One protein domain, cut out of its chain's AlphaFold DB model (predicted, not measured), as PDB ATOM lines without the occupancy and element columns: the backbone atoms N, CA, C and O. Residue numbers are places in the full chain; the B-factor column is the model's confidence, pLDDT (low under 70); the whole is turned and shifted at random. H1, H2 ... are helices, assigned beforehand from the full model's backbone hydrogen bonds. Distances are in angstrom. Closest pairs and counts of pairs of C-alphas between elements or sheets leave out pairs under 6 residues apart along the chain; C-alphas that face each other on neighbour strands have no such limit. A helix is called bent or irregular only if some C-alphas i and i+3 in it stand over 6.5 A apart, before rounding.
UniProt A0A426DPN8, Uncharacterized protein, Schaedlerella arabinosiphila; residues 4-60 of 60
ATOM      1  N   LEU A   4      12.284  26.132  53.213       88.94
ATOM      2  CA  LEU A   4      12.723  26.978  52.103       88.94
ATOM      3  C   LEU A   4      12.765  26.205  50.780       88.94
ATOM      4  O   LEU A   4      12.220  26.675  49.787       88.94
ATOM      5  N   ALA A   5      13.355  25.007  50.767       90.31
ATOM      6  CA  ALA A   5      13.420  24.189  49.557       90.31
ATOM      7  C   ALA A   5      12.014  23.839  49.043       90.31
ATOM      8  O   ALA A   5      11.739  23.961  47.855       90.31
ATOM      9  N   GLN A   6      11.095  23.483  49.946       92.75
ATOM     10  CA  GLN A   6       9.714  23.181  49.575       92.75
ATOM     11  C   GLN A   6       8.976  24.409  49.013       92.75
ATOM     12  O   GLN A   6       8.208  24.278  48.061       92.75
ATOM     13  N   TYR A   7       9.226  25.601  49.563       93.44
ATOM     14  CA  TYR A   7       8.669  26.848  49.037       93.44
ATOM     15  C   TYR A   7       9.191  27.162  47.632       93.44
ATOM     16  O   TYR A   7       8.397  27.507  46.758       93.44
ATOM     17  N   LEU A   8      10.502  27.027  47.411       92.75
ATOM     18  CA  LEU A   8      11.126  27.288  46.113       92.75
ATOM     19  C   LEU A   8      10.623  26.320  45.037       92.75
ATOM     20  O   LEU A   8      10.299  26.767  43.942       92.75
ATOM     21  N   GLU A   9      10.471  25.032  45.360       92.75
ATOM     22  CA  GLU A   9       9.887  24.045  44.440       92.75
ATOM     23  C   GLU A   9       8.432  24.383  44.087       92.75
ATOM     24  O   GLU A   9       8.053  24.400  42.916       92.75
ATOM     25  N   ALA A  10       7.617  24.733  45.086       96.06
ATOM     26  CA  ALA A  10       6.215  25.086  44.868       96.06
ATOM     27  C   ALA A  10       6.021  26.434  44.144       96.06
ATOM     28  O   ALA A  10       4.947  26.687  43.604       96.06
ATOM     29  N   ASN A  11       7.033  27.310  44.138       96.06
ATOM     30  CA  ASN A  11       6.958  28.675  43.601       96.06
ATOM     31  C   ASN A  11       8.086  28.967  42.601       96.06
ATOM     32  O   ASN A  11       8.569  30.100  42.517       96.06
ATOM     33  N   ARG A  12       8.514  27.953  41.843       94.19
ATOM     34  CA  ARG A  12       9.717  28.009  41.004       94.19
ATOM     35  C   ARG A  12       9.751  29.199  40.048       94.19
ATOM     36  O   ARG A  12      10.767  29.881  39.968       94.19
ATOM     37  N   GLU A  13       8.653  29.475  39.348       94.56
ATOM     38  CA  GLU A  13       8.572  30.593  38.395       94.56
ATOM     39  C   GLU A  13       8.737  31.948  39.086       94.56
ATOM     40  O   GLU A  13       9.482  32.806  38.618       94.56
ATOM     41  N   LYS A  14       8.097  32.119  40.245       95.06
ATOM     42  CA  LYS A  14       8.182  33.344  41.042       95.06
ATOM     43  C   LYS A  14       9.591  33.542  41.596       95.06
ATOM     44  O   LYS A  14      10.129  34.640  41.505       95.06
ATOM     45  N   ALA A  15      10.203  32.483  42.124       93.88
ATOM     46  CA  ALA A  15      11.586  32.515  42.588       93.88
ATOM     47  C   ALA A  15      12.557  32.860  41.446       93.88
ATOM     48  O   ALA A  15      13.449  33.687  41.620       93.88
ATOM     49  N   TYR A  16      12.344  32.278  40.264       89.81
ATOM     50  CA  TYR A  16      13.151  32.555  39.083       89.81
ATOM     51  C   TYR A  16      12.987  33.998  38.582       89.81
ATOM     52  O   TYR A  16      13.984  34.635  38.245       89.81
ATOM     53  N   SER A  17      11.762  34.542  38.588       93.94
ATOM     54  CA  SER A  17      11.505  35.954  38.260       93.94
ATOM     55  C   SER A  17      12.269  36.875  39.201       93.94
ATOM     56  O   SER A  17      13.042  37.708  38.741       93.94
ATOM     57  N   PHE A  18      12.159  36.655  40.516       93.06
ATOM     58  CA  PHE A  18      12.886  37.452  41.505       93.06
ATOM     59  C   PHE A  18      14.403  37.377  41.333       93.06
ATOM     60  O   PHE A  18      15.083  38.395  41.431       93.06
ATOM     61  N   ALA A  19      14.950  36.188  41.072       89.50
ATOM     62  CA  ALA A  19      16.378  36.040  40.811       89.50
ATOM     63  C   ALA A  19      16.800  36.812  39.551       89.50
ATOM     64  O   ALA A  19      17.810  37.513  39.561       89.50
ATOM     65  N   THR A  20      16.001  36.735  38.485       89.31
ATOM     66  CA  THR A  20      16.266  37.424  37.214       89.31
ATOM     67  C   THR A  20      16.199  38.942  37.372       89.31
ATOM     68  O   THR A  20      17.087  39.642  36.899       89.31
ATOM     69  N   GLU A  21      15.190  39.455  38.075       92.62
ATOM     70  CA  GLU A  21      15.006  40.889  38.339       92.62
ATOM     71  C   GLU A  21      16.157  41.487  39.158       92.62
ATOM     72  O   GLU A  21      16.562  42.622  38.916       92.62
ATOM     73  N   ASN A  22      16.716  40.714  40.094       89.88
ATOM     74  CA  ASN A  22      17.849  41.140  40.917       89.88
ATOM     75  C   ASN A  22      19.216  40.922  40.242       89.88
ATOM     76  O   ASN A  22      20.228  41.433  40.725       89.88
ATOM     77  N   THR A  23      19.274  40.177  39.135       89.19
ATOM     78  CA  THR A  23      20.526  39.924  38.413       89.19
ATOM     79  C   THR A  23      20.904  41.144  37.577       89.19
ATOM     80  O   THR A  23      20.133  41.626  36.750       89.19
ATOM     81  N   LYS A  24      22.128  41.651  37.757       89.81
ATOM     82  CA  LYS A  24      22.651  42.759  36.950       89.81
ATOM     83  C   LYS A  24      23.087  42.239  35.577       89.81
ATOM     84  O   LYS A  24      23.796  41.239  35.479       89.81
ATOM     85  N   TYR A  25      22.714  42.954  34.514       91.62
ATOM     86  CA  TYR A  25      23.105  42.636  33.138       91.62
ATOM     87  C   TYR A  25      23.935  43.760  32.522       91.62
ATOM     88  O   TYR A  25      23.656  44.944  32.715       91.62
ATOM     89  N   ASN A  26      24.950  43.397  31.740       91.75
ATOM     90  CA  ASN A  26      25.717  44.365  30.961       91.75
ATOM     91  C   ASN A  26      25.000  44.738  29.644       91.75
ATOM     92  O   ASN A  26      23.983  44.156  29.273       91.75
ATOM     93  N   LYS A  27      25.569  45.681  28.878       93.75
ATOM     94  CA  LYS A  27      25.005  46.150  27.590       93.75
ATOM     95  C   LYS A  27      24.840  45.053  26.525       93.75
ATOM     96  O   LYS A  27      24.151  45.272  25.537       93.75
ATOM     97  N   GLN A  28      25.490  43.904  26.699       94.12
ATOM     98  CA  GLN A  28      25.417  42.750  25.800       94.12
ATOM     99  C   GLN A  28      24.393  41.708  26.283       94.12
ATOM    100  O   GLN A  28      24.310  40.630  25.699       94.12
ATOM    101  N   GLY A  29      23.651  41.994  27.360       90.62
ATOM    102  CA  GLY A  29      22.673  41.080  27.947       90.62
ATOM    103  C   GLY A  29      23.296  39.922  28.729       90.62
ATOM    104  O   GLY A  29      22.639  38.906  28.932       90.62
ATOM    105  N   ARG A  30      24.561  40.036  29.153       90.06
ATOM    106  CA  ARG A  30      25.229  39.001  29.956       90.06
ATOM    107  C   ARG A  30      25.085  39.319  31.446       90.06
ATOM    108  O   ARG A  30      25.264  40.490  31.793       90.06
ATOM    109  N   PRO A  31      24.793  38.323  32.302       89.25
ATOM    110  CA  PRO A  31      24.799  38.521  33.743       89.25
ATOM    111  C   PRO A  31      26.219  38.878  34.185       89.25
ATOM    112  O   PRO A  31      27.182  38.241  33.754       89.25
ATOM    113  N   VAL A  32      26.355  39.932  34.983       89.44
ATOM    114  CA  VAL A  32      27.646  40.424  35.472       89.44
ATOM    115  C   VAL A  32      27.564  40.743  36.954       89.44
ATOM    116  O   VAL A  32      26.543  41.220  37.443       89.44
ATOM    117  N   ILE A  33      28.676  40.524  37.642       85.94
ATOM    118  CA  ILE A  33      28.910  40.996  38.999       85.94
ATOM    119  C   ILE A  33      29.852  42.206  38.944       85.94
ATOM    120  O   ILE A  33      30.641  42.345  38.008       85.94
ATOM    121  N   SER A  34      29.702  43.138  39.882       85.56
ATOM    122  CA  SER A  34      30.600  44.292  39.996       85.56
ATOM    123  C   SER A  34      31.930  43.855  40.614       85.56
ATOM    124  O   SER A  34      31.936  42.985  41.473       85.56
ATOM    125  N   GLU A  35      33.041  44.496  40.252       85.38
ATOM    126  CA  GLU A  35      34.343  44.228  40.896       85.38
ATOM    127  C   GLU A  35      34.318  44.526  42.405       85.38
ATOM    128  O   GLU A  35      35.015  43.882  43.172       85.38
ATOM    129  N   ASN A  36      33.482  45.478  42.831       87.50
ATOM    130  CA  ASN A  36      33.288  45.836  44.243       87.50
ATOM    131  C   ASN A  36      32.137  45.071  44.927       87.50
ATOM    132  O   ASN A  36      31.647  45.518  45.963       87.50
ATOM    133  N   ASP A  37      31.586  44.036  44.291       85.50
ATOM    134  CA  ASP A  37      30.482  43.264  44.869       85.50
ATOM    135  C   ASP A  37      31.018  42.313  45.948       85.50
ATOM    136  O   ASP A  37      32.081  41.720  45.777       85.50
ATOM    137  N   GLU A  38      30.290  42.164  47.053       83.44
ATOM    138  CA  GLU A  38      30.724  41.357  48.203       83.44
ATOM    139  C   GLU A  38      30.937  39.881  47.843       83.44
ATOM    140  O   GLU A  38      31.815  39.235  48.406       83.44
ATOM    141  N   TRP A  39      30.207  39.370  46.849       81.00
ATOM    142  CA  TRP A  39      30.336  37.979  46.411       81.00
ATOM    143  C   TRP A  39      31.497  37.747  45.436       81.00
ATOM    144  O   TRP A  39      31.733  36.608  45.044       81.00
ATOM    145  N   MET A  40      32.220  38.793  45.009       80.81
ATOM    146  CA  MET A  40      33.341  38.645  44.071       80.81
ATOM    147  C   MET A  40      34.512  37.859  44.685       80.81
ATOM    148  O   MET A  40      35.187  37.118  43.973       80.81
ATOM    149  N   ASP A  41      34.729  37.998  45.995       82.31
ATOM    150  CA  ASP A  41      35.826  37.348  46.724       82.31
ATOM    151  C   ASP A  41      35.402  36.023  47.399       82.31
ATOM    152  O   ASP A  41      36.214  35.367  48.057       82.31
ATOM    153  N   GLU A  42      34.138  35.606  47.255       83.94
ATOM    154  CA  GLU A  42      33.620  34.376  47.862       83.94
ATOM    155  C   GLU A  42      33.934  33.142  47.003       83.94
ATOM    156  O   GLU A  42      33.311  32.897  45.972       83.94
ATOM    157  N   SER A  43      34.850  32.292  47.473       84.69
ATOM    158  CA  SER A  43      35.205  31.039  46.784       84.69
ATOM    159  C   SER A  43      34.193  29.903  46.987       84.69
ATOM    160  O   SER A  43      34.263  28.883  46.305       84.69
ATOM    161  N   GLU A  44      33.259  30.036  47.934       84.38
ATOM    162  CA  GLU A  44      32.311  28.965  48.278       84.38
ATOM    163  C   GLU A  44      31.402  28.598  47.094       84.38
ATOM    164  O   GLU A  44      31.064  27.429  46.889       84.38
ATOM    165  N   TRP A  45      31.042  29.582  46.264       79.50
ATOM    166  CA  TRP A  45      30.209  29.360  45.083       79.50
ATOM    167  C   TRP A  45      30.942  28.620  43.961       79.50
ATOM    168  O   TRP A  45      30.302  27.844  43.246       79.50
ATOM    169  N   ASP A  46      32.261  28.789  43.839       83.19
ATOM    170  CA  ASP A  46      33.081  28.049  42.873       83.19
ATOM    171  C   ASP A  46      33.100  26.552  43.208       83.19
ATOM    172  O   ASP A  46      32.877  25.703  42.337       83.19
ATOM    173  N   ASP A  47      33.278  26.220  44.490       87.50
ATOM    174  CA  ASP A  47      33.260  24.839  44.974       87.50
ATOM    175  C   ASP A  47      31.886  24.187  44.761       87.50
ATOM    176  O   ASP A  47      31.783  23.064  44.248       87.50
ATOM    177  N   VAL A  48      30.808  24.907  45.094       85.06
ATOM    178  CA  VAL A  48      29.429  24.446  44.872       85.06
ATOM    179  C   VAL A  48      29.154  24.237  43.380       85.06
ATOM    180  O   VAL A  48      28.566  23.218  42.998       85.06
ATOM    181  N   PHE A  49      29.602  25.152  42.516       83.06
ATOM    182  CA  PHE A  49      29.436  25.032  41.069       83.06
ATOM    183  C   PHE A  49      30.160  23.803  40.508       83.06
ATOM    184  O   PHE A  49      29.574  23.044  39.728       83.06
ATOM    185  N   GLU A  50      31.403  23.552  40.927       87.88
ATOM    186  CA  GLU A  50      32.165  22.384  40.482       87.88
ATOM    187  C   GLU A  50      31.542  21.061  40.957       87.88
ATOM    188  O   GLU A  50      31.531  20.081  40.203       87.88
ATOM    189  N   ILE A  51      30.945  21.024  42.152       85.75
ATOM    190  CA  ILE A  51      30.168  19.865  42.625       85.75
ATOM    191  C   ILE A  51      28.946  19.625  41.724       85.75
ATOM    192  O   ILE A  51      28.763  18.511  41.221       85.75
ATOM    193  N   LEU A  52      28.134  20.657  41.464       85.19
ATOM    194  CA  LEU A  52      26.924  20.551  40.633       85.19
ATOM    195  C   LEU A  52      27.246  20.139  39.191       85.19
ATOM    196  O   LEU A  52      26.559  19.307  38.589       85.19
ATOM    197  N   LYS A  53      28.321  20.692  38.627       82.00
ATOM    198  CA  LYS A  53      28.808  20.355  37.286       82.00
ATOM    199  C   LYS A  53      29.219  18.887  37.199       82.00
ATOM    200  O   LYS A  53      28.806  18.202  36.261       82.00
ATOM    201  N   LYS A  54      29.971  18.377  38.181       83.38
ATOM    202  CA  LYS A  54      30.348  16.953  38.255       83.38
ATOM    203  C   LYS A  54      29.123  16.045  38.361       83.38
ATOM    204  O   LYS A  54      29.065  15.046  37.649       83.38
ATOM    205  N   GLN A  55      28.119  16.408  39.160       76.00
ATOM    206  CA  GLN A  55      26.870  15.639  39.276       76.00
ATOM    207  C   GLN A  55      26.129  15.552  37.933       76.00
ATOM    208  O   GLN A  55      25.848  14.456  37.456       76.00
ATOM    209  N   LYS A  56      25.950  16.684  37.241       71.56
ATOM    210  CA  LYS A  56      25.299  16.736  35.918       71.56
ATOM    211  C   LYS A  56      26.040  15.943  34.830       71.56
ATOM    212  O   LYS A  56      25.420  15.483  33.874       71.56
ATOM    213  N   HIS A  57      27.363  15.816  34.938       60.97
ATOM    214  CA  HIS A  57      28.167  14.998  34.026       60.97
ATOM    215  C   HIS A  57      28.127  13.501  34.350       60.97
ATOM    216  O   HIS A  57      28.348  12.702  33.448       60.97
ATOM    217  N   THR A  58      27.852  13.134  35.601       58.09
ATOM    218  CA  THR A  58      27.810  11.736  36.060       58.09
ATOM    219  C   THR A  58      26.436  11.091  35.820       58.09
ATOM    220  O   THR A  58      26.334   9.875  35.741       58.09
ATOM    221  N   GLU A  59      25.384  11.899  35.660       54.28
ATOM    222  CA  GLU A  59      24.011  11.461  35.344       54.28
ATOM    223  C   GLU A  59      23.727  11.287  33.831       54.28
ATOM    224  O   GLU A  59      22.571  11.138  33.433       54.28
ATOM    225  N   LYS A  60      24.759  11.314  32.976       45.38
ATOM    226  CA  LYS A  60      24.671  11.009  31.535       45.38
ATOM    227  C   LYS A  60      25.279   9.652  31.219       45.38
ATOM    228  O   LYS A  60      24.703   8.972  30.344       45.38
TER     229      LYS A  60
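This is residues 4 to 60 of the 60 residues of an uncharacterized protein of Schaedlerella arabinosiphila (UniProt A0A426DPN8). What shape do these coordinates draw? They draw a loose, open U: H1 and H2 make a corner in one arm, the long unnamed stretch of residues 23 to 37 forms the bend, and H3 and H4 make the other arm, which runs back with an empty gap between H4 and H2. Residues 35 to 60, with H3 and H4 in them, stand free as an arm away from the rest. What is it built of, and how large is it? The printed part has 57 residues with four named helices, in the order H1, H2, H3, H4, and no named strand; its class is all helix. It is loose, with a radius of gyration of the C-alphas of 14.5 A, and the C-alphas span 34 by 26 by 23 A.

Where does the first arm lie? H1 is residues 4 to 10, 9.9 A from first to last C-alpha, and C-alpha 4 stands at (12.723, 26.978, 52.103). H2 is residues 12 to 22, 15.4 A long, and C-alpha 22 stands at (17.849, 41.140, 40.917). Where does the second arm lie? H3 is residues 38 to 41, and it is irregular, but only just: C-alphas 38 and 41 are 6.7 A apart. H4, the longest helix, is residues 44 to 58, 21.6 A long, and C-alpha 58 stands at (27.810, 11.736, 36.060).

How do H1 and H2 stand? They are close but not clearly touching, and their closest C-alphas, those of Leu 8 and Ala 15, are 6.3 A apart. They run opposite ways at a steep tilt of 67 degrees, only just short of about perpendicular. Which helices stay apart? H4 is apart from H1, H2 and H3, and H3 is apart from H1 and H2. What do the backbone N and O atoms show? In H1, H2 and H4 every O i to N i+4 pair is within hydrogen-bond range. H3, with 4 residues, is too short for such a pair, and its 1 pair of O i to N i+3 is not within range.

How far does it reach? The two C-alphas farthest apart, those of Asn 36 and Lys 60, are 38.1 A apart, and those of Leu 4 and Lys 60, the first and last printed, are 28.6 A apart. Is it continuous, and which links are long? The printed part has no cut, and it ends at residue 60, the chain's last. The link from H2 to H3, 15 residues, is long, while those from H1 to H2 and from H3 to H4 are tight. Where is confidence low? The mean pLDDT of the printed part is 85.7, and residues 57 to 60 are under 70 in this predicted model.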